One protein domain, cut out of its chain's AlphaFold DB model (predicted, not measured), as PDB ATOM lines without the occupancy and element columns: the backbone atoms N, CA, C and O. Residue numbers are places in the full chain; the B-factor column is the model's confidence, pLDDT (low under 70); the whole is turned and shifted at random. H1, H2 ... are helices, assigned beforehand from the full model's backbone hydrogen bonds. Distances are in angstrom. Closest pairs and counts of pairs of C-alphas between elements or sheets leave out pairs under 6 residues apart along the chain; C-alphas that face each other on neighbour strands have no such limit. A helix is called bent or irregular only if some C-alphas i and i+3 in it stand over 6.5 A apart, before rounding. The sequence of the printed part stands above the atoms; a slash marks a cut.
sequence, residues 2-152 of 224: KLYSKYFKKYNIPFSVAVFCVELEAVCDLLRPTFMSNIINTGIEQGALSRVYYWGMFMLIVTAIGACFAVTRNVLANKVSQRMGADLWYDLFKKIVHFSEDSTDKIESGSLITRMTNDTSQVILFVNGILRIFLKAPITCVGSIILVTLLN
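What this domain is: This is residues 2 to 152 of the 224 residues of the protein "Putative multidrug transporter membrane\ATP-binding components" of Clostridium saccharobutylicum (UniProt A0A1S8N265). A long, thin rod of helices is built along one very long helix, H3: H2 folds back along its first part as a hairpin, and H5 runs back along its later part. H6 carries on from H5 beside H2, the short H1 lies beside H3 part-way along the rod, and residues 97 to 103, with the start of small H4, stick out at one end. The printed part has 151 residues with six named helices, H1 to H6 in chain order, and no named strand; the class is all helix. The whole is extended, with a radius of gyration of the C-alphas of 23.4 A and spans of 83 by 27 by 25 A.

Where its parts are: Find C-alpha 2 at (-30.873, 11.172, -31.167), where H1, residues 2 to 10, begins. H2, residues 12 to 44, measures 47.0 A and has a kink of 27 degrees near residue 34; it is neither bent nor irregular, but only just: C-alphas 30 and 33 are 6.4 A apart. Go next to C-alpha 49 at (-5.599, -37.831, -3.052); from there H3, residues 49 to 97, runs 70.9 A. H4 is residues 101 to 106, 10.3 A long. H5, residues 109 to 134, is 34.9 A long with a kink of 26 degrees near residue 128. H4 and H5 are only just irregular: C-alphas 102 and 105 are 6.6 A apart, and C-alphas 131 and 134 are 6.8 A apart. H6, residues 136 to 151, measures 22.0 A and ends at C-alpha 151, (-27.204, -32.017, -11.892).

How they stand to each other: Begin with H2, the hub, which touches H3, H5 and H6. H2, H3 and H5 form an up-and-down bundle, each running against the one before it. H2 and H3, a hairpin, touch at a shallow tilt of 20 degrees, opposite ways; their closest C-alphas, Gly 43 and Val 52, are 4.8 A apart. H3 touches H5 with residues 74 to 93 alone, at a shallow tilt of 21 degrees, closest at the C-alphas of Ser 81 and Ile 124, 5.3 A. H2 touches H6 with residues 22 to 30 alone, closest at the C-alphas of Ala 26 and Thr 140, 5.9 A. H2 touches H5 with residues 15 to 22 alone, closest at the C-alphas of Ala 18 and Leu 131, 6.8 A. H1 and H3 are close but not clearly touching, with the C-alphas of Tyr 7 and Met 84 7.0 A apart. H3 and H6 are apart, and H4 touches no helix. Every O i to N i+4 pair is within hydrogen-bond range in H3 and H6, against 3 of 5 in H1, 27 of 29 in H2, 20 of 22 in H5 and 0 of 2 in H4, where 1 of 3 O i to N i+3 pairs is.

The domain as a whole: The two C-alphas farthest apart, those of Gly 47 and Asp 102, are 83.6 A apart. The printed part has no cut, and the five links are tight. Mean pLDDT of the printed part is 72.0; 53 residues are under 70, among them residues 2 to 19, 35 to 47 and 99 to 110.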
ATOM      1  N   LYS A   2     -32.000  11.564 -30.277       41.34
ATOM      2  CA  LYS A   2     -30.873  11.172 -31.167       41.34
ATOM      3  C   LYS A   2     -29.446  11.306 -30.580       41.34
ATOM      4  O   LYS A   2     -28.528  10.708 -31.127       41.34
ATOM      5  N   LEU A   3     -29.247  12.045 -29.480       52.66
ATOM      6  CA  LEU A   3     -27.919  12.257 -28.867       52.66
ATOM      7  C   LEU A   3     -27.400  11.020 -28.111       52.66
ATOM      8  O   LEU A   3     -26.282  10.583 -28.364       52.66
ATOM      9  N   TYR A   4     -28.234  10.381 -27.283       54.84
ATOM     10  CA  TYR A   4     -27.853   9.179 -26.522       54.84
ATOM     11  C   TYR A   4     -27.440   7.997 -27.418       54.84
ATOM     12  O   TYR A   4     -26.479   7.292 -27.119       54.84
ATOM     13  N   SER A   5     -28.105   7.826 -28.567       48.00
ATOM     14  CA  SER A   5     -27.785   6.776 -29.548       48.00
ATOM     15  C   SER A   5     -26.384   6.930 -30.165       48.00
ATOM     16  O   SER A   5     -25.743   5.931 -30.492       48.00
ATOM     17  N   LYS A   6     -25.871   8.165 -30.282       57.22
ATOM     18  CA  LYS A   6     -24.540   8.451 -30.840       57.22
ATOM     19  C   LYS A   6     -23.420   8.034 -29.880       57.22
ATOM     20  O   LYS A   6     -22.408   7.498 -30.329       57.22
ATOM     21  N   TYR A   7     -23.629   8.208 -28.573       57.53
ATOM     22  CA  TYR A   7     -22.692   7.769 -27.534       57.53
ATOM     23  C   TYR A   7     -22.694   6.257 -27.346       57.53
ATOM     24  O   TYR A   7     -21.623   5.657 -27.334       57.53
ATOM     25  N   PHE A   8     -23.873   5.627 -27.317       54.00
ATOM     26  CA  PHE A   8     -23.968   4.165 -27.303       54.00
ATOM     27  C   PHE A   8     -23.239   3.549 -28.509       54.00
ATOM     28  O   PHE A   8     -22.374   2.701 -28.321       54.00
ATOM     29  N   LYS A   9     -23.462   4.058 -29.733       52.38
ATOM     30  CA  LYS A   9     -22.767   3.562 -30.938       52.38
ATOM     31  C   LYS A   9     -21.245   3.744 -30.915       52.38
ATOM     32  O   LYS A   9     -20.541   2.892 -31.448       52.38
ATOM     33  N   LYS A  10     -20.724   4.815 -30.304       60.94
ATOM     34  CA  LYS A  10     -19.274   5.076 -30.218       60.94
ATOM     35  C   LYS A  10     -18.566   4.153 -29.213       60.94
ATOM     36  O   LYS A  10     -17.401   3.826 -29.415       60.94
ATOM     37  N   TYR A  11     -19.275   3.684 -28.183       60.25
ATOM     38  CA  TYR A  11     -18.754   2.759 -27.167       60.25
ATOM     39  C   TYR A  11     -19.210   1.296 -27.364       60.25
ATOM     40  O   TYR A  11     -18.981   0.465 -26.489       60.25
ATOM     41  N   ASN A  12     -19.774   0.937 -28.526       57.25
ATOM     42  CA  ASN A  12     -20.224  -0.431 -28.822       57.25
ATOM     43  C   ASN A  12     -19.105  -1.486 -28.743       57.25
ATOM     44  O   ASN A  12     -19.352  -2.597 -28.285       57.25
ATOM     45  N   ILE A  13     -17.878  -1.150 -29.154       59.28
ATOM     46  CA  ILE A  13     -16.733  -2.077 -29.112       59.28
ATOM     47  C   ILE A  13     -16.364  -2.432 -27.661       59.28
ATOM     48  O   ILE A  13     -16.386  -3.612 -27.317       59.28
ATOM     49  N   PRO A  14     -16.086  -1.465 -26.763       62.75
ATOM     50  CA  PRO A  14     -15.786  -1.802 -25.376       62.75
ATOM     51  C   PRO A  14     -17.011  -2.318 -24.602       62.75
ATOM     52  O   PRO A  14     -16.833  -3.067 -23.648       62.75
ATOM     53  N   PHE A  15     -18.239  -1.988 -25.020       64.94
ATOM     54  CA  PHE A  15     -19.456  -2.594 -24.473       64.94
ATOM     55  C   PHE A  15     -19.554  -4.084 -24.820       64.94
ATOM     56  O   PHE A  15     -19.766  -4.904 -23.937       64.94
ATOM     57  N   SER A  16     -19.327  -4.453 -26.084       64.56
ATOM     58  CA  SER A  16     -19.335  -5.850 -26.527       64.56
ATOM     59  C   SER A  16     -18.209  -6.664 -25.878       64.56
ATOM     60  O   SER A  16     -18.455  -7.774 -25.415       64.56
ATOM     61  N   VAL A  17     -17.011  -6.086 -25.731       67.44
ATOM     62  CA  VAL A  17     -15.905  -6.716 -24.986       67.44
ATOM     63  C   VAL A  17     -16.253  -6.883 -23.503       67.44
ATOM     64  O   VAL A  17     -15.939  -7.915 -22.916       67.44
ATOM     65  N   ALA A  18     -16.930  -5.910 -22.884       64.38
ATOM     66  CA  ALA A  18     -17.386  -6.029 -21.501       64.38
ATOM     67  C   ALA A  18     -18.440  -7.135 -21.333       64.38
ATOM     68  O   ALA A  18     -18.343  -7.901 -20.380       64.38
ATOM     69  N   VAL A  19     -19.395  -7.252 -22.262       68.38
ATOM     70  CA  VAL A  19     -20.403  -8.328 -22.281       68.38
ATOM     71  C   VAL A  19     -19.728  -9.695 -22.397       68.38
ATOM     72  O   VAL A  19     -19.980 -10.564 -21.569       68.38
ATOM     73  N   PHE A  20     -18.798  -9.860 -23.338       71.50
ATOM     74  CA  PHE A  20     -18.073 -11.121 -23.527       71.50
ATOM     75  C   PHE A  20     -17.250 -11.509 -22.286       71.50
ATOM     76  O   PHE A  20     -17.199 -12.664 -21.875       71.50
ATOM     77  N   CYS A  21     -16.642 -10.518 -21.632       66.44
ATOM     78  CA  CYS A  21     -15.895 -10.711 -20.390       66.44
ATOM     79  C   CYS A  21     -16.814 -11.115 -19.217       66.44
ATOM     80  O   CYS A  21     -16.440 -11.962 -18.410       66.44
ATOM     81  N   VAL A  22     -18.031 -10.556 -19.140       69.38
ATOM     82  CA  VAL A  22     -19.063 -10.956 -18.161       69.38
ATOM     83  C   VAL A  22     -19.529 -12.386 -18.406       69.38
ATOM     84  O   VAL A  22     -19.696 -13.128 -17.443       69.38
ATOM     85  N   GLU A  23     -19.749 -12.770 -19.662       68.81
ATOM     86  CA  GLU A  23     -20.157 -14.131 -20.021       68.81
ATOM     87  C   GLU A  23     -19.095 -15.150 -19.601       68.81
ATOM     88  O   GLU A  23     -19.418 -16.123 -18.921       68.81
ATOM     89  N   LEU A  24     -17.820 -14.884 -19.903       68.75
ATOM     90  CA  LEU A  24     -16.705 -15.730 -19.473       68.75
ATOM     91  C   LEU A  24     -16.568 -15.789 -17.944       68.75
ATOM     92  O   LEU A  24     -16.386 -16.871 -17.389       68.75
ATOM     93  N   GLU A  25     -16.696 -14.655 -17.246       70.81
ATOM     94  CA  GLU A  25     -16.689 -14.618 -15.776       70.81
ATOM     95  C   GLU A  25     -17.849 -15.443 -15.200       70.81
ATOM     96  O   GLU A  25     -17.645 -16.235 -14.282       70.81
ATOM     97  N   ALA A  26     -19.057 -15.300 -15.752       69.38
ATOM     98  CA  ALA A  26     -20.237 -16.023 -15.296       69.38
ATOM     99  C   ALA A  26     -20.099 -17.537 -15.510       69.38
ATOM    100  O   ALA A  26     -20.453 -18.306 -14.618       69.38
ATOM    101  N   VAL A  27     -19.541 -17.973 -16.644       71.19
ATOM    102  CA  VAL A  27     -19.240 -19.390 -16.897       71.19
ATOM    103  C   VAL A  27     -18.205 -19.911 -15.896       71.19
ATOM    104  O   VAL A  27     -18.417 -20.968 -15.308       71.19
ATOM    105  N   CYS A  28     -17.132 -19.165 -15.618       66.88
ATOM    106  CA  CYS A  28     -16.151 -19.540 -14.591       66.88
ATOM    107  C   CYS A  28     -16.765 -19.616 -13.179       66.88
ATOM    108  O   CYS A  28     -16.436 -20.522 -12.409       66.88
ATOM    109  N   ASP A  29     -17.672 -18.698 -12.839       70.38
ATOM    110  CA  ASP A  29     -18.413 -18.710 -11.571       70.38
ATOM    111  C   ASP A  29     -19.325 -19.940 -11.460       70.38
ATOM    112  O   ASP A  29     -19.406 -20.546 -10.392       70.38
ATOM    113  N   LEU A  30     -19.968 -20.339 -12.561       69.12
ATOM    114  CA  LEU A  30     -20.839 -21.517 -12.635       69.12
ATOM    115  C   LEU A  30     -20.071 -22.840 -12.632       69.12
ATOM    116  O   LEU A  30     -20.575 -23.833 -12.117       69.12
ATOM    117  N   LEU A  31     -18.848 -22.867 -13.159       69.44
ATOM    118  CA  LEU A  31     -18.012 -24.068 -13.157       69.44
ATOM    119  C   LEU A  31     -17.423 -24.381 -11.773       69.44
ATOM    120  O   LEU A  31     -17.180 -25.548 -11.463       69.44
ATOM    121  N   ARG A  32     -17.229 -23.372 -10.910       69.62
ATOM    122  CA  ARG A  32     -16.736 -23.563  -9.531       69.62
ATOM    123  C   ARG A  32     -17.511 -24.625  -8.728       69.62
ATOM    124  O   ARG A  32     -16.859 -25.530  -8.206       69.62
ATOM    125  N   PRO A  33     -18.852 -24.573  -8.606       71.38
ATOM    126  CA  PRO A  33     -19.608 -25.591  -7.873       71.38
ATOM    127  C   PRO A  33     -19.538 -26.983  -8.518       71.38
ATOM    128  O   PRO A  33     -19.500 -27.977  -7.797       71.38
ATOM    129  N   THR A  34     -19.442 -27.084  -9.848       73.56
ATOM    130  CA  THR A  34     -19.249 -28.372 -10.539       73.56
ATOM    131  C   THR A  34     -17.891 -28.987 -10.217       73.56
ATOM    132  O   THR A  34     -17.813 -30.174  -9.901       73.56
ATOM    133  N   PHE A  35     -16.821 -28.185 -10.227       69.50
ATOM    134  CA  PHE A  35     -15.498 -28.655  -9.813       69.50
ATOM    135  C   PHE A  35     -15.480 -29.064  -8.341       69.50
ATOM    136  O   PHE A  35     -14.916 -30.105  -8.014       69.50
ATOM    137  N   MET A  36     -16.164 -28.313  -7.474       69.75
ATOM    138  CA  MET A  36     -16.315 -28.679  -6.066       69.75
ATOM    139  C   MET A  36     -17.024 -30.032  -5.901       69.75
ATOM    140  O   MET A  36     -16.544 -30.888  -5.162       69.75
ATOM    141  N   SER A  37     -18.113 -30.275  -6.642       69.06
ATOM    142  CA  SER A  37     -18.806 -31.571  -6.635       69.06
ATOM    143  C   SER A  37     -17.911 -32.712  -7.128       69.06
ATOM    144  O   SER A  37     -17.940 -33.795  -6.550       69.06
ATOM    145  N   ASN A  38     -17.097 -32.490  -8.162       69.00
ATOM    146  CA  ASN A  38     -16.179 -33.512  -8.675       69.00
ATOM    147  C   ASN A  38     -15.036 -33.811  -7.695       69.00
ATOM    148  O   ASN A  38     -14.679 -34.973  -7.510       69.00
ATOM    149  N   ILE A  39     -14.495 -32.802  -7.007       68.19
ATOM    150  CA  ILE A  39     -13.478 -33.011  -5.963       68.19
ATOM    151  C   ILE A  39     -14.026 -33.918  -4.851       68.19
ATOM    152  O   ILE A  39     -13.336 -34.841  -4.415       68.19
ATOM    153  N   ILE A  40     -15.273 -33.690  -4.432       67.12
ATOM    154  CA  ILE A  40     -15.926 -34.483  -3.386       67.12
ATOM    155  C   ILE A  40     -16.200 -35.910  -3.888       67.12
ATOM    156  O   ILE A  40     -15.688 -36.864  -3.301       67.12
ATOM    157  N   ASN A  41     -16.906 -36.055  -5.014       66.88
ATOM    158  CA  ASN A  41     -17.398 -37.352  -5.499       66.88
ATOM    159  C   ASN A  41     -16.286 -38.259  -6.061       66.88
ATOM    160  O   ASN A  41     -16.341 -39.478  -5.940       66.88
ATOM    161  N   THR A  42     -15.265 -37.700  -6.726       63.69
ATOM    162  CA  THR A  42     -14.207 -38.509  -7.378       63.69
ATOM    163  C   THR A  42     -12.886 -38.525  -6.619       63.69
ATOM    164  O   THR A  42     -12.049 -39.394  -6.869       63.69
ATOM    165  N   GLY A  43     -12.670 -37.564  -5.725       61.00
ATOM    166  CA  GLY A  43     -11.437 -37.439  -4.958       61.00
ATOM    167  C   GLY A  43     -11.567 -37.993  -3.545       61.00
ATOM    168  O   GLY A  43     -10.851 -38.925  -3.186       61.00
ATOM    169  N   ILE A  44     -12.488 -37.423  -2.762       64.00
ATOM    170  CA  ILE A  44     -12.667 -37.757  -1.341       64.00
ATOM    171  C   ILE A  44     -13.369 -39.109  -1.187       64.00
ATOM    172  O   ILE A  44     -12.896 -39.954  -0.432       64.00
ATOM    173  N   GLU A  45     -14.435 -39.353  -1.952       62.88
ATOM    174  CA  GLU A  45     -15.221 -40.596  -1.866       62.88
ATOM    175  C   GLU A  45     -14.437 -41.842  -2.322       62.88
ATOM    176  O   GLU A  45     -14.613 -42.928  -1.778       62.88
ATOM    177  N   GLN A  46     -13.518 -41.685  -3.284       67.12
ATOM    178  CA  GLN A  46     -12.668 -42.773  -3.801       67.12
ATOM    179  C   GLN A  46     -11.282 -42.843  -3.129       67.12
ATOM    180  O   GLN A  46     -10.447 -43.644  -3.546       67.12
ATOM    181  N   GLY A  47     -10.994 -41.990  -2.134       65.88
ATOM    182  CA  GLY A  47      -9.717 -41.970  -1.402       65.88
ATOM    183  C   GLY A  47      -8.477 -41.616  -2.244       65.88
ATOM    184  O   GLY A  47      -7.344 -41.796  -1.800       65.88
ATOM    185  N   ALA A  48      -8.656 -41.112  -3.468       71.38
ATOM    186  CA  ALA A  48      -7.576 -40.860  -4.416       71.38
ATOM    187  C   ALA A  48      -7.061 -39.414  -4.302       71.38
ATOM    188  O   ALA A  48      -7.382 -38.558  -5.130       71.38
ATOM    189  N   LEU A  49      -6.204 -39.152  -3.308       70.38
ATOM    190  CA  LEU A  49      -5.599 -37.831  -3.052       70.38
ATOM    191  C   LEU A  49      -4.932 -37.209  -4.293       70.38
ATOM    192  O   LEU A  49      -5.013 -36.002  -4.498       70.38
ATOM    193  N   SER A  50      -4.338 -38.021  -5.172       73.44
ATOM    194  CA  SER A  50      -3.706 -37.537  -6.409       73.44
ATOM    195  C   SER A  50      -4.705 -36.845  -7.357       73.44
ATOM    196  O   SER A  50      -4.395 -35.809  -7.947       73.44
ATOM    197  N   ARG A  51      -5.955 -37.336  -7.429       68.25
ATOM    198  CA  ARG A  51      -7.030 -36.689  -8.200       68.25
ATOM    199  C   ARG A  51      -7.545 -35.421  -7.520       68.25
ATOM    200  O   ARG A  51      -7.858 -34.464  -8.218       68.25
ATOM    201  N   VAL A  52      -7.567 -35.376  -6.186       74.19
ATOM    202  CA  VAL A  52      -7.913 -34.157  -5.428       74.19
ATOM    203  C   VAL A  52      -6.918 -33.034  -5.720       74.19
ATOM    204  O   VAL A  52      -7.341 -31.921  -6.017       74.19
ATOM    205  N   TYR A  53      -5.612 -33.318  -5.705       75.69
ATOM    206  CA  TYR A  53      -4.588 -32.319  -6.027       75.69
ATOM    207  C   TYR A  53      -4.680 -31.833  -7.479       75.69
ATOM    208  O   TYR A  53      -4.588 -30.631  -7.721       75.69
ATOM    209  N   TYR A  54      -4.931 -32.733  -8.437       78.12
ATOM    210  CA  TYR A  54      -5.084 -32.361  -9.848       78.12
ATOM    211  C   TYR A  54      -6.305 -31.453 -10.078       78.12
ATOM    212  O   TYR A  54      -6.176 -30.367 -10.645       78.12
ATOM    213  N   TRP A  55      -7.482 -31.846  -9.573       74.12
ATOM    214  CA  TRP A  55      -8.709 -31.050  -9.694       74.12
ATOM    215  C   TRP A  55      -8.664 -29.757  -8.872       74.12
ATOM    216  O   TRP A  55      -9.156 -28.728  -9.333       74.12
ATOM    217  N   GLY A  56      -8.032 -29.771  -7.696       74.69
ATOM    218  CA  GLY A  56      -7.828 -28.583  -6.866       74.69
ATOM    219  C   GLY A  56      -6.906 -27.555  -7.525       74.69
ATOM    220  O   GLY A  56      -7.219 -26.364  -7.539       74.69
ATOM    221  N   MET A  57      -5.807 -27.998  -8.148       80.00
ATOM    222  CA  MET A  57      -4.918 -27.106  -8.894       80.00
ATOM    223  C   MET A  57      -5.593 -26.553 -10.153       80.00
ATOM    224  O   MET A  57      -5.472 -25.363 -10.445       80.00
ATOM    225  N   PHE A  58      -6.378 -27.376 -10.854       78.12
ATOM    226  CA  PHE A  58      -7.170 -26.925 -11.998       78.12
ATOM    227  C   PHE A  58      -8.213 -25.873 -11.588       78.12
ATOM    228  O   PHE A  58      -8.323 -24.825 -12.223       78.12
ATOM    229  N   MET A  59      -8.915 -26.086 -10.469       77.75
ATOM    230  CA  MET A  59      -9.862 -25.120  -9.903       77.75
ATOM    231  C   MET A  59      -9.182 -23.796  -9.526       77.75
ATOM    232  O   MET A  59      -9.759 -22.731  -9.762       77.75
ATOM    233  N   LEU A  60      -7.960 -23.834  -8.980       80.00
ATOM    234  CA  LEU A  60      -7.175 -22.630  -8.691       80.00
ATOM    235  C   LEU A  60      -6.835 -21.848  -9.962       80.00
ATOM    236  O   LEU A  60      -7.022 -20.634  -9.986       80.00
ATOM    237  N   ILE A  61      -6.398 -22.531 -11.022       82.56
ATOM    238  CA  ILE A  61      -6.092 -21.899 -12.314       82.56
ATOM    239  C   ILE A  61      -7.353 -21.256 -12.903       82.56
ATOM    240  O   ILE A  61      -7.327 -20.081 -13.265       82.56
ATOM    241  N   VAL A  62      -8.479 -21.979 -12.933       79.50
ATOM    242  CA  VAL A  62      -9.754 -21.435 -13.432       79.50
ATOM    243  C   VAL A  62     -10.216 -20.239 -12.596       79.50
ATOM    244  O   VAL A  62     -10.658 -19.233 -13.149       79.50
ATOM    245  N   THR A  63     -10.065 -20.298 -11.272       79.56
ATOM    246  CA  THR A  63     -10.430 -19.187 -10.378       79.56
ATOM    247  C   THR A  63      -9.522 -17.976 -10.588       79.56
ATOM    248  O   THR A  63     -10.016 -16.851 -10.624       79.56
ATOM    249  N   ALA A  64      -8.217 -18.177 -10.778       81.56
ATOM    250  CA  ALA A  64      -7.268 -17.102 -11.059       81.56
ATOM    251  C   ALA A  64      -7.561 -16.421 -12.407       81.56
ATOM    252  O   ALA A  64      -7.566 -15.192 -12.498       81.56
ATOM    253  N   ILE A  65      -7.885 -17.209 -13.435       80.88
ATOM    254  CA  ILE A  65      -8.315 -16.705 -14.743       80.88
ATOM    255  C   ILE A  65      -9.635 -15.929 -14.608       80.88
ATOM    256  O   ILE A  65      -9.735 -14.798 -15.083       80.88
ATOM    257  N   GLY A  66     -10.621 -16.479 -13.892       77.75
ATOM    258  CA  GLY A  66     -11.885 -15.797 -13.597       77.75
ATOM    259  C   GLY A  66     -11.687 -14.475 -12.848       77.75
ATOM    260  O   GLY A  66     -12.307 -13.470 -13.193       77.75
ATOM    261  N   ALA A  67     -10.762 -14.429 -11.885       76.88
ATOM    262  CA  ALA A  67     -10.399 -13.204 -11.178       76.88
ATOM    263  C   ALA A  67      -9.750 -12.169 -12.113       76.88
ATOM    264  O   ALA A  67     -10.078 -10.984 -12.038       76.88
ATOM    265  N   CYS A  68      -8.884 -12.599 -13.035       79.06
ATOM    266  CA  CYS A  68      -8.288 -11.723 -14.045       79.06
ATOM    267  C   CYS A  68      -9.357 -11.104 -14.965       79.06
ATOM    268  O   CYS A  68      -9.346  -9.889 -15.208       79.06
ATOM    269  N   PHE A  69     -10.336 -11.899 -15.407       77.94
ATOM    270  CA  PHE A  69     -11.483 -11.405 -16.172       77.94
ATOM    271  C   PHE A  69     -12.341 -10.434 -15.355       77.94
ATOM    272  O   PHE A  69     -12.670  -9.353 -15.845       77.94
ATOM    273  N   ALA A  70     -12.607 -10.735 -14.082       73.50
ATOM    274  CA  ALA A  70     -13.359  -9.845 -13.203       73.50
ATOM    275  C   ALA A  70     -12.667  -8.484 -13.022       73.50
ATOM    276  O   ALA A  70     -13.320  -7.437 -13.071       73.50
ATOM    277  N   VAL A  71     -11.343  -8.461 -12.847       79.38
ATOM    278  CA  VAL A  71     -10.569  -7.212 -12.758       79.38
ATOM    279  C   VAL A  71     -10.613  -6.456 -14.085       79.38
ATOM    280  O   VAL A  71     -10.937  -5.268 -14.099       79.38
ATOM    281  N   THR A  72     -10.383  -7.144 -15.205       77.38
ATOM    282  CA  THR A  72     -10.429  -6.549 -16.551       77.38
ATOM    283  C   THR A  72     -11.789  -5.917 -16.834       77.38
ATOM    284  O   THR A  72     -11.869  -4.773 -17.286       77.38
ATOM    285  N   ARG A  73     -12.874  -6.615 -16.484       74.06
ATOM    286  CA  ARG A  73     -14.243  -6.110 -16.577       74.06
ATOM    287  C   ARG A  73     -14.448  -4.860 -15.726       74.06
ATOM    288  O   ARG A  73     -15.037  -3.897 -16.207       74.06
ATOM    289  N   ASN A  74     -13.971  -4.849 -14.480       76.19
ATOM    290  CA  ASN A  74     -14.090  -3.680 -13.602       76.19
ATOM    291  C   ASN A  74     -13.371  -2.455 -14.172       76.19
ATOM    292  O   ASN A  74     -13.942  -1.363 -14.207       76.19
ATOM    293  N   VAL A  75     -12.145  -2.644 -14.659       79.19
ATOM    294  CA  VAL A  75     -11.354  -1.570 -15.267       79.19
ATOM    295  C   VAL A  75     -12.030  -1.057 -16.538       79.19
ATOM    296  O   VAL A  75     -12.161   0.154 -16.715       79.19
ATOM    297  N   LEU A  76     -12.512  -1.956 -17.401       76.56
ATOM    298  CA  LEU A  76     -13.184  -1.584 -18.643       76.56
ATOM    299  C   LEU A  76     -14.507  -0.854 -18.375       76.56
ATOM    300  O   LEU A  76     -14.734   0.212 -18.944       76.56
ATOM    301  N   ALA A  77     -15.337  -1.366 -17.464       73.44
ATOM    302  CA  ALA A  77     -16.611  -0.751 -17.099       73.44
ATOM    303  C   ALA A  77     -16.419   0.659 -16.523       73.44
ATOM    304  O   ALA A  77     -17.112   1.589 -16.942       73.44
ATOM    305  N   ASN A  78     -15.437   0.852 -15.636       76.50
ATOM    306  CA  ASN A  78     -15.106   2.183 -15.129       76.50
ATOM    307  C   ASN A  78     -14.590   3.095 -16.243       76.50
ATOM    308  O   ASN A  78     -15.084   4.209 -16.390       76.50
ATOM    309  N   LYS A  79     -13.651   2.630 -17.072       79.19
ATOM    310  CA  LYS A  79     -13.060   3.456 -18.134       79.19
ATOM    311  C   LYS A  79     -14.095   3.896 -19.171       79.19
ATOM    312  O   LYS A  79     -14.058   5.043 -19.607       79.19
ATOM    313  N   VAL A  80     -15.025   3.015 -19.543       76.81
ATOM    314  CA  VAL A  80     -16.123   3.322 -20.473       76.81
ATOM    315  C   VAL A  80     -17.120   4.286 -19.846       76.81
ATOM    316  O   VAL A  80     -17.422   5.309 -20.453       76.81
ATOM    317  N   SER A  81     -17.584   4.005 -18.624       75.81
ATOM    318  CA  SER A  81     -18.589   4.842 -17.950       75.81
ATOM    319  C   SER A  81     -18.064   6.258 -17.712       75.81
ATOM    320  O   SER A  81     -18.767   7.228 -17.973       75.81
ATOM    321  N   GLN A  82     -16.802   6.382 -17.287       79.38
ATOM    322  CA  GLN A  82     -16.167   7.674 -17.031       79.38
ATOM    323  C   GLN A  82     -15.906   8.459 -18.320       79.38
ATOM    324  O   GLN A  82     -16.199   9.648 -18.374       79.38
ATOM    325  N   ARG A  83     -15.411   7.814 -19.387       79.38
ATOM    326  CA  ARG A  83     -15.200   8.498 -20.676       79.38
ATOM    327  C   ARG A  83     -16.511   8.935 -21.326       79.38
ATOM    328  O   ARG A  83     -16.595  10.051 -21.823       79.38
ATOM    329  N   MET A  84     -17.538   8.089 -21.280       73.88
ATOM    330  CA  MET A  84     -18.870   8.448 -21.764       73.88
ATOM    331  C   MET A  84     -19.470   9.600 -20.944       73.88
ATOM    332  O   MET A  84     -20.071  10.504 -21.516       73.88
ATOM    333  N   GLY A  85     -19.261   9.595 -19.625       77.88
ATOM    334  CA  GLY A  85     -19.622  10.702 -18.743       77.88
ATOM    335  C   GLY A  85     -18.919  12.006 -19.102       77.88
ATOM    336  O   GLY A  85     -19.575  13.034 -19.227       77.88
ATOM    337  N   ALA A  86     -17.605  11.957 -19.330       78.25
ATOM    338  CA  ALA A  86     -16.808  13.118 -19.713       78.25
ATOM    339  C   ALA A  86     -17.243  13.705 -21.065       78.25
ATOM    340  O   ALA A  86     -17.414  14.918 -21.172       78.25
ATOM    341  N   ASP A  87     -17.481  12.860 -22.076       80.06
ATOM    342  CA  ASP A  87     -17.955  13.329 -23.382       80.06
ATOM    343  C   ASP A  87     -19.364  13.951 -23.290       80.06
ATOM    344  O   ASP A  87     -19.652  14.941 -23.963       80.06
ATOM    345  N   LEU A  88     -20.250  13.381 -22.460       78.62
ATOM    346  CA  LEU A  88     -21.595  13.918 -22.228       78.62
ATOM    347  C   LEU A  88     -21.532  15.272 -21.513       78.62
ATOM    348  O   LEU A  88     -22.239  16.201 -21.897       78.62
ATOM    349  N   TRP A  89     -20.671  15.380 -20.501       80.69
ATOM    350  CA  TRP A  89     -20.462  16.614 -19.751       80.69
ATOM    351  C   TRP A  89     -19.910  17.720 -20.655       80.69
ATOM    352  O   TRP A  89     -20.401  18.845 -20.615       80.69
ATOM    353  N   TYR A  90     -18.957  17.389 -21.535       80.88
ATOM    354  CA  TYR A  90     -18.393  18.326 -22.506       80.88
ATOM    355  C   TYR A  90     -19.436  18.833 -23.515       80.88
ATOM    356  O   TYR A  90     -19.525  20.038 -23.752       80.88
ATOM    357  N   ASP A  91     -20.264  17.948 -24.078       79.31
ATOM    358  CA  ASP A  91     -21.314  18.354 -25.021       79.31
ATOM    359  C   ASP A  91     -22.428  19.160 -24.334       79.31
ATOM    360  O   ASP A  91     -22.929  20.124 -24.922       79.31
ATOM    361  N   LEU A  92     -22.791  18.823 -23.087       76.25
ATOM    362  CA  LEU A  92     -23.715  19.636 -22.286       76.25
ATOM    363  C   LEU A  92     -23.138  21.026 -22.029       76.25
ATOM    364  O   LEU A  92     -23.819  22.020 -22.265       76.25
ATOM    365  N   PHE A  93     -21.880  21.099 -21.595       78.31
ATOM    366  CA  PHE A  93     -21.203  22.361 -21.325       78.31
ATOM    367  C   PHE A  93     -21.135  23.230 -22.585       78.31
ATOM    368  O   PHE A  93     -21.536  24.392 -22.564       78.31
ATOM    369  N   LYS A  94     -20.742  22.650 -23.725       81.25
ATOM    370  CA  LYS A  94     -20.718  23.348 -25.016       81.25
ATOM    371  C   LYS A  94     -22.101  23.863 -25.417       81.25
ATOM    372  O   LYS A  94     -22.213  24.967 -25.944       81.25
ATOM    373  N   LYS A  95     -23.158  23.085 -25.157       77.69
ATOM    374  CA  LYS A  95     -24.539  23.497 -25.424       77.69
ATOM    375  C   LYS A  95     -24.949  24.674 -24.538       77.69
ATOM    376  O   LYS A  95     -25.525  25.611 -25.069       77.69
ATOM    377  N   ILE A  96     -24.627  24.636 -23.243       75.38
ATOM    378  CA  ILE A  96     -24.938  25.701 -22.274       75.38
ATOM    379  C   ILE A  96     -24.175  26.992 -22.607       75.38
ATOM    380  O   ILE A  96     -24.745  28.070 -22.526       75.38
ATOM    381  N   VAL A  97     -22.918  26.901 -23.049       72.81
ATOM    382  CA  VAL A  97     -22.119  28.078 -23.442       72.81
ATOM    383  C   VAL A  97     -22.613  28.711 -24.752       72.81
ATOM    384  O   VAL A  97     -22.460  29.909 -24.946       72.81
ATOM    385  N   HIS A  98     -23.199  27.930 -25.666       73.31
ATOM    386  CA  HIS A  98     -23.804  28.429 -26.917       73.31
ATOM    387  C   HIS A  98     -25.315  28.698 -26.803       73.31
ATOM    388  O   HIS A  98     -25.985  28.885 -27.820       73.31
ATOM    389  N   PHE A  99     -25.879  28.675 -25.594       68.88
ATOM    390  CA  PHE A  99     -27.278  29.037 -25.384       68.88
ATOM    391  C   PHE A  99     -27.422  30.555 -25.576       68.88
ATOM    392  O   PHE A  99     -26.801  31.334 -24.859       68.88
ATOM    393  N   SER A 100     -28.193  30.975 -26.582       54.53
ATOM    394  CA  SER A 100     -28.482  32.392 -26.837       54.53
ATOM    395  C   SER A 100     -29.330  32.998 -25.714       54.53
ATOM    396  O   SER A 100     -30.172  32.308 -25.135       54.53
ATOM    397  N   GLU A 101     -29.134  34.297 -25.465       56.06
ATOM    398  CA  GLU A 101     -29.756  35.089 -24.387       56.06
ATOM    399  C   GLU A 101     -31.285  34.917 -24.281       56.06
ATOM    400  O   GLU A 101     -31.827  34.905 -23.181       56.06
ATOM    401  N   ASP A 102     -31.960  34.643 -25.400       56.31
ATOM    402  CA  ASP A 102     -33.419  34.484 -25.526       56.31
ATOM    403  C   ASP A 102     -33.997  33.217 -24.846       56.31
ATOM    404  O   ASP A 102     -35.204  33.061 -24.664       56.31
ATOM    405  N   SER A 103     -33.141  32.258 -24.477       54.09
ATOM    406  CA  SER A 103     -33.545  31.009 -23.802       54.09
ATOM    407  C   SER A 103     -33.165  30.956 -22.317       54.09
ATOM    408  O   SER A 103     -33.584  30.032 -21.612       54.09
ATOM    409  N   THR A 104     -32.394  31.935 -21.838       55.00
ATOM    410  CA  THR A 104     -31.933  32.051 -20.445       55.00
ATOM    411  C   THR A 104     -33.081  32.419 -19.497       55.00
ATOM    412  O   THR A 104     -33.090  31.986 -18.349       55.00
ATOM    413  N   ASP A 105     -34.117  33.094 -20.002       55.91
ATOM    414  CA  ASP A 105     -35.303  33.497 -19.229       55.91
ATOM    415  C   ASP A 105     -36.210  32.331 -18.790       55.91
ATOM    416  O   ASP A 105     -37.099  32.507 -17.958       55.91
ATOM    417  N   LYS A 106     -36.009  31.115 -19.321       61.25
ATOM    418  CA  LYS A 106     -36.860  29.948 -19.008       61.25
ATOM    419  C   LYS A 106     -36.270  28.984 -17.982       61.25
ATOM    420  O   LYS A 106     -37.004  28.125 -17.490       61.25
ATOM    421  N   ILE A 107     -34.968  29.048 -17.691       62.44
ATOM    422  CA  ILE A 107     -34.300  28.068 -16.823       62.44
ATOM    423  C   ILE A 107     -33.287  28.779 -15.925       62.44
ATOM    424  O   ILE A 107     -32.307  29.330 -16.413       62.44
ATOM    425  N   GLU A 108     -33.481  28.705 -14.604       66.44
ATOM    426  CA  GLU A 108     -32.508  29.218 -13.632       66.44
ATOM    427  C   GLU A 108     -31.127  28.581 -13.842       66.44
ATOM    428  O   GLU A 108     -30.979  27.352 -13.842       66.44
ATOM    429  N   SER A 109     -30.089  29.417 -13.922       66.81
ATOM    430  CA  SER A 109     -28.688  28.998 -14.070       66.81
ATOM    431  C   SER A 109     -28.250  27.973 -13.011       66.81
ATOM    432  O   SER A 109     -27.485  27.057 -13.313       66.81
ATOM    433  N   GLY A 110     -28.786  28.055 -11.785       67.00
ATOM    434  CA  GLY A 110     -28.533  27.070 -10.724       67.00
ATOM    435  C   GLY A 110     -29.123  25.681 -11.013       67.00
ATOM    436  O   GLY A 110     -28.501  24.658 -10.709       67.00
ATOM    437  N   SER A 111     -30.281  25.615 -11.677       71.94
ATOM    438  CA  SER A 111     -30.901  24.352 -12.101       71.94
ATOM    439  C   SER A 111     -30.100  23.681 -13.219       71.94
ATOM    440  O   SER A 111     -29.928  22.462 -13.212       71.94
ATOM    441  N   LEU A 112     -29.534  24.469 -14.140       70.94
ATOM    442  CA  LEU A 112     -28.680  23.977 -15.227       70.94
ATOM    443  C   LEU A 112     -27.406  23.303 -14.704       70.94
ATOM    444  O   LEU A 112     -27.085  22.199 -15.143       70.94
ATOM    445  N   ILE A 113     -26.725  23.910 -13.726       73.56
ATOM    446  CA  ILE A 113     -25.527  23.326 -13.097       73.56
ATOM    447  C   ILE A 113     -25.885  22.033 -12.360       73.56
ATOM    448  O   ILE A 113     -25.187  21.022 -12.488       73.56
ATOM    449  N   THR A 114     -27.002  22.043 -11.627       76.38
ATOM    450  CA  THR A 114     -27.453  20.874 -10.864       76.38
ATOM    451  C   THR A 114     -27.801  19.716 -11.796       76.38
ATOM    452  O   THR A 114     -27.340  18.603 -11.566       76.38
ATOM    453  N   ARG A 115     -28.523  19.968 -12.896       72.25
ATOM    454  CA  ARG A 115     -28.828  18.955 -13.923       72.25
ATOM    455  C   ARG A 115     -27.570  18.459 -14.625       72.25
ATOM    456  O   ARG A 115     -27.372  17.259 -14.756       72.25
ATOM    457  N   MET A 116     -26.660  19.355 -15.004       74.06
ATOM    458  CA  MET A 116     -25.399  18.972 -15.639       74.06
ATOM    459  C   MET A 116     -24.553  18.059 -14.744       74.06
ATOM    460  O   MET A 116     -23.931  17.122 -15.238       74.06
ATOM    461  N   THR A 117     -24.537  18.295 -13.433       76.75
ATOM    462  CA  THR A 117     -23.680  17.545 -12.504       76.75
ATOM    463  C   THR A 117     -24.366  16.279 -11.988       76.75
ATOM    464  O   THR A 117     -23.792  15.191 -12.083       76.75
ATOM    465  N   ASN A 118     -25.607  16.385 -11.504       82.06
ATOM    466  CA  ASN A 118     -26.353  15.247 -10.966       82.06
ATOM    467  C   ASN A 118     -26.824  14.299 -12.069       82.06
ATOM    468  O   ASN A 118     -26.607  13.096 -11.936       82.06
ATOM    469  N   ASP A 119     -27.403  14.796 -13.165       79.25
ATOM    470  CA  ASP A 119     -27.935  13.903 -14.203       79.25
ATOM    471  C   ASP A 119     -26.793  13.186 -14.925       79.25
ATOM    472  O   ASP A 119     -26.879  11.982 -15.159       79.25
ATOM    473  N   THR A 120     -25.676  13.871 -15.201       78.81
ATOM    474  CA  THR A 120     -24.496  13.213 -15.787       78.81
ATOM    475  C   THR A 120     -23.933  12.149 -14.846       78.81
ATOM    476  O   THR A 120     -23.631  11.044 -15.293       78.81
ATOM    477  N   SER A 121     -23.852  12.427 -13.541       80.38
ATOM    478  CA  SER A 121     -23.399  11.437 -12.554       80.38
ATOM    479  C   SER A 121     -24.338  10.230 -12.473       80.38
ATOM    480  O   SER A 121     -23.872   9.092 -12.426       80.38
ATOM    481  N   GLN A 122     -25.654  10.450 -12.533       81.12
ATOM    482  CA  GLN A 122     -26.643   9.370 -12.568       81.12
ATOM    483  C   GLN A 122     -26.551   8.548 -13.857       81.12
ATOM    484  O   GLN A 122     -26.651   7.325 -13.811       81.12
ATOM    485  N   VAL A 123     -26.296   9.183 -15.004       81.06
ATOM    486  CA  VAL A 123     -26.060   8.475 -16.270       81.06
ATOM    487  C   VAL A 123     -24.784   7.634 -16.192       81.06
ATOM    488  O   VAL A 123     -24.801   6.482 -16.620       81.06
ATOM    489  N   ILE A 124     -23.700   8.150 -15.604       80.38
ATOM    490  CA  ILE A 124     -22.464   7.380 -15.380       80.38
ATOM    491  C   ILE A 124     -22.748   6.159 -14.502       80.38
ATOM    492  O   ILE A 124     -22.330   5.051 -14.842       80.38
ATOM    493  N   LEU A 125     -23.477   6.344 -13.397       82.44
ATOM    494  CA  LEU A 125     -23.847   5.258 -12.493       82.44
ATOM    495  C   LEU A 125     -24.735   4.223 -13.192       82.44
ATOM    496  O   LEU A 125     -24.518   3.024 -13.038       82.44
ATOM    497  N   PHE A 126     -25.694   4.674 -13.998       81.06
ATOM    498  CA  PHE A 126     -26.581   3.813 -14.772       81.06
ATOM    499  C   PHE A 126     -25.812   2.976 -15.800       81.06
ATOM    500  O   PHE A 126     -25.989   1.762 -15.859       81.06
ATOM    501  N   VAL A 127     -24.904   3.595 -16.561       77.38
ATOM    502  CA  VAL A 127     -24.034   2.890 -17.516       77.38
ATOM    503  C   VAL A 127     -23.156   1.878 -16.780       77.38
ATOM    504  O   VAL A 127     -23.100   0.715 -17.178       77.38
ATOM    505  N   ASN A 128     -22.544   2.266 -15.660       79.06
ATOM    506  CA  ASN A 128     -21.739   1.356 -14.847       79.06
ATOM    507  C   ASN A 128     -22.567   0.168 -14.327       79.06
ATOM    508  O   ASN A 128     -22.139  -0.984 -14.421       79.06
ATOM    509  N   GLY A 129     -23.781   0.440 -13.846       76.94
ATOM    510  CA  GLY A 129     -24.736  -0.563 -13.387       76.94
ATOM    511  C   GLY A 129     -25.140  -1.538 -14.491       76.94
ATOM    512  O   GLY A 129     -25.170  -2.748 -14.243       76.94
ATOM    513  N   ILE A 130     -25.367  -1.040 -15.714       75.75
ATOM    514  CA  ILE A 130     -25.646  -1.875 -16.887       75.75
ATOM    515  C   ILE A 130     -24.487  -2.833 -17.157       75.75
ATOM    516  O   ILE A 130     -24.690  -4.045 -17.225       75.75
ATOM    517  N   LEU A 131     -23.265  -2.299 -17.248       71.00
ATOM    518  CA  LEU A 131     -22.072  -3.082 -17.580       71.00
ATOM    519  C   LEU A 131     -21.679  -4.098 -16.490       71.00
ATOM    520  O   LEU A 131     -20.873  -4.992 -16.750       71.00
ATOM    521  N   ARG A 132     -22.197  -3.957 -15.264       73.25
ATOM    522  CA  ARG A 132     -21.743  -4.725 -14.093       73.25
ATOM    523  C   ARG A 132     -22.796  -5.673 -13.539       73.25
ATOM    524  O   ARG A 132     -22.517  -6.859 -13.403       73.25
ATOM    525  N   ILE A 133     -23.967  -5.158 -13.178       74.25
ATOM    526  CA  ILE A 133     -24.984  -5.921 -12.442       74.25
ATOM    527  C   ILE A 133     -26.058  -6.427 -13.398       74.25
ATOM    528  O   ILE A 133     -26.379  -7.613 -13.374       74.25
ATOM    529  N   PHE A 134     -26.579  -5.558 -14.265       75.81
ATOM    530  CA  PHE A 134     -27.705  -5.912 -15.135       75.81
ATOM    531  C   PHE A 134     -27.357  -6.946 -16.198       75.81
ATOM    532  O   PHE A 134     -28.231  -7.722 -16.553       75.81
ATOM    533  N   LEU A 135     -26.123  -6.972 -16.709       72.12
ATOM    534  CA  LEU A 135     -25.693  -8.027 -17.630       72.12
ATOM    535  C   LEU A 135     -25.395  -9.334 -16.888       72.12
ATOM    536  O   LEU A 135     -25.844 -10.395 -17.310       72.12
ATOM    537  N   LYS A 136     -24.689  -9.267 -15.750       73.38
ATOM    538  CA  LYS A 136     -24.297 -10.462 -14.989       73.38
ATOM    539  C   LYS A 136     -25.512 -11.209 -14.439       73.38
ATOM    540  O   LYS A 136     -25.582 -12.423 -14.584       73.38
ATOM    541  N   ALA A 137     -26.473 -10.496 -13.851       77.69
ATOM    542  CA  ALA A 137     -27.637 -11.088 -13.194       77.69
ATOM    543  C   ALA A 137     -28.423 -12.090 -14.075       77.69
ATOM    544  O   ALA A 137     -28.525 -13.249 -13.667       77.69
ATOM    545  N   PRO A 138     -28.928 -11.735 -15.275       79.69
ATOM    546  CA  PRO A 138     -29.678 -12.662 -16.121       79.69
ATOM    547  C   PRO A 138     -28.813 -13.823 -16.615       79.69
ATOM    548  O   PRO A 138     -29.279 -14.957 -16.592       79.69
ATOM    549  N   ILE A 139     -27.548 -13.574 -16.974       79.31
ATOM    550  CA  ILE A 139     -26.619 -14.623 -17.426       79.31
ATOM    551  C   ILE A 139     -26.405 -15.651 -16.311       79.31
ATOM    552  O   ILE A 139     -26.568 -16.849 -16.531       79.31
ATOM    553  N   THR A 140     -26.109 -15.195 -15.089       78.81
ATOM    554  CA  THR A 140     -25.953 -16.093 -13.937       78.81
ATOM    555  C   THR A 140     -27.251 -16.801 -13.568       78.81
ATOM    556  O   THR A 140     -27.209 -17.959 -13.165       78.81
ATOM    557  N   CYS A 141     -28.404 -16.150 -13.732       79.69
ATOM    558  CA  CYS A 141     -29.699 -16.749 -13.438       79.69
ATOM    559  C   CYS A 141     -29.999 -17.894 -14.416       79.69
ATOM    560  O   CYS A 141     -30.223 -19.022 -13.984       79.69
ATOM    561  N   VAL A 142     -29.889 -17.643 -15.725       81.62
ATOM    562  CA  VAL A 142     -30.072 -18.664 -16.768       81.62
ATOM    563  C   VAL A 142     -29.044 -19.786 -16.622       81.62
ATOM    564  O   VAL A 142     -29.408 -20.960 -16.632       81.62
ATOM    565  N   GLY A 143     -27.771 -19.447 -16.411       79.12
ATOM    566  CA  GLY A 143     -26.716 -20.440 -16.235       79.12
ATOM    567  C   GLY A 143     -26.919 -21.320 -14.997       79.12
ATOM    568  O   GLY A 143     -26.718 -22.530 -15.071       79.12
ATOM    569  N   SER A 144     -27.401 -20.755 -13.885       78.94
ATOM    570  CA  SER A 144     -27.699 -21.524 -12.664       78.94
ATOM    571  C   SER A 144     -28.872 -22.477 -12.867       78.94
ATOM    572  O   SER A 144     -28.809 -23.627 -12.444       78.94
ATOM    573  N   ILE A 145     -29.926 -22.017 -13.548       81.50
ATOM    574  CA  ILE A 145     -31.100 -22.825 -13.905       81.50
ATOM    575  C   ILE A 145     -30.670 -24.038 -14.736       81.50
ATOM    576  O   ILE A 145     -31.060 -25.162 -14.422       81.50
ATOM    577  N   ILE A 146     -29.829 -23.831 -15.755       81.25
ATOM    578  CA  ILE A 146     -29.315 -24.915 -16.604       81.25
ATOM    579  C   ILE A 146     -28.472 -25.889 -15.774       81.25
ATOM    580  O   ILE A 146     -28.678 -27.098 -15.853       81.25
ATOM    581  N   LEU A 147     -27.564 -25.379 -14.937       76.75
ATOM    582  CA  LEU A 147     -26.653 -26.212 -14.152       76.75
ATOM    583  C   LEU A 147     -27.385 -27.095 -13.133       76.75
ATOM    584  O   LEU A 147     -27.088 -28.281 -13.015       76.75
ATOM    585  N   VAL A 148     -28.364 -26.535 -12.420       80.06
ATOM    586  CA  VAL A 148     -29.185 -27.286 -11.460       80.06
ATOM    587  C   VAL A 148     -30.013 -28.358 -12.176       80.06
ATOM    588  O   VAL A 148     -30.111 -29.485 -11.683       80.06
ATOM    589  N   THR A 149     -30.545 -28.040 -13.360       78.75
ATOM    590  CA  THR A 149     -31.287 -29.002 -14.190       78.75
ATOM    591  C   THR A 149     -30.404 -30.172 -14.624       78.75
ATOM    592  O   THR A 149     -30.841 -31.319 -14.553       78.75
ATOM    593  N   LEU A 150     -29.159 -29.891 -15.032       77.88
ATOM    594  CA  LEU A 150     -28.182 -30.905 -15.443       77.88
ATOM    595  C   LEU A 150     -27.721 -31.793 -14.281       77.88
ATOM    596  O   LEU A 150     -27.444 -32.968 -14.500       77.88
ATOM    597  N   LEU A 151     -27.638 -31.251 -13.060       75.00
ATOM    598  CA  LEU A 151     -27.204 -32.017 -11.892       75.00
ATOM    599  C   LEU A 151     -28.245 -33.064 -11.485       75.00
ATOM    600  O   LEU A 151     -27.911 -34.234 -11.352       75.00
ATOM    601  N   ASN A 152     -29.490 -32.642 -11.243       78.88
ATOM    602  CA  ASN A 152     -30.583 -33.527 -10.834       78.88
ATOM    603  C   ASN A 152     -31.946 -32.852 -11.045       78.88
ATOM    604  O   ASN A 152     -32.336 -31.961 -10.285       78.88
TER     605      ASN A 152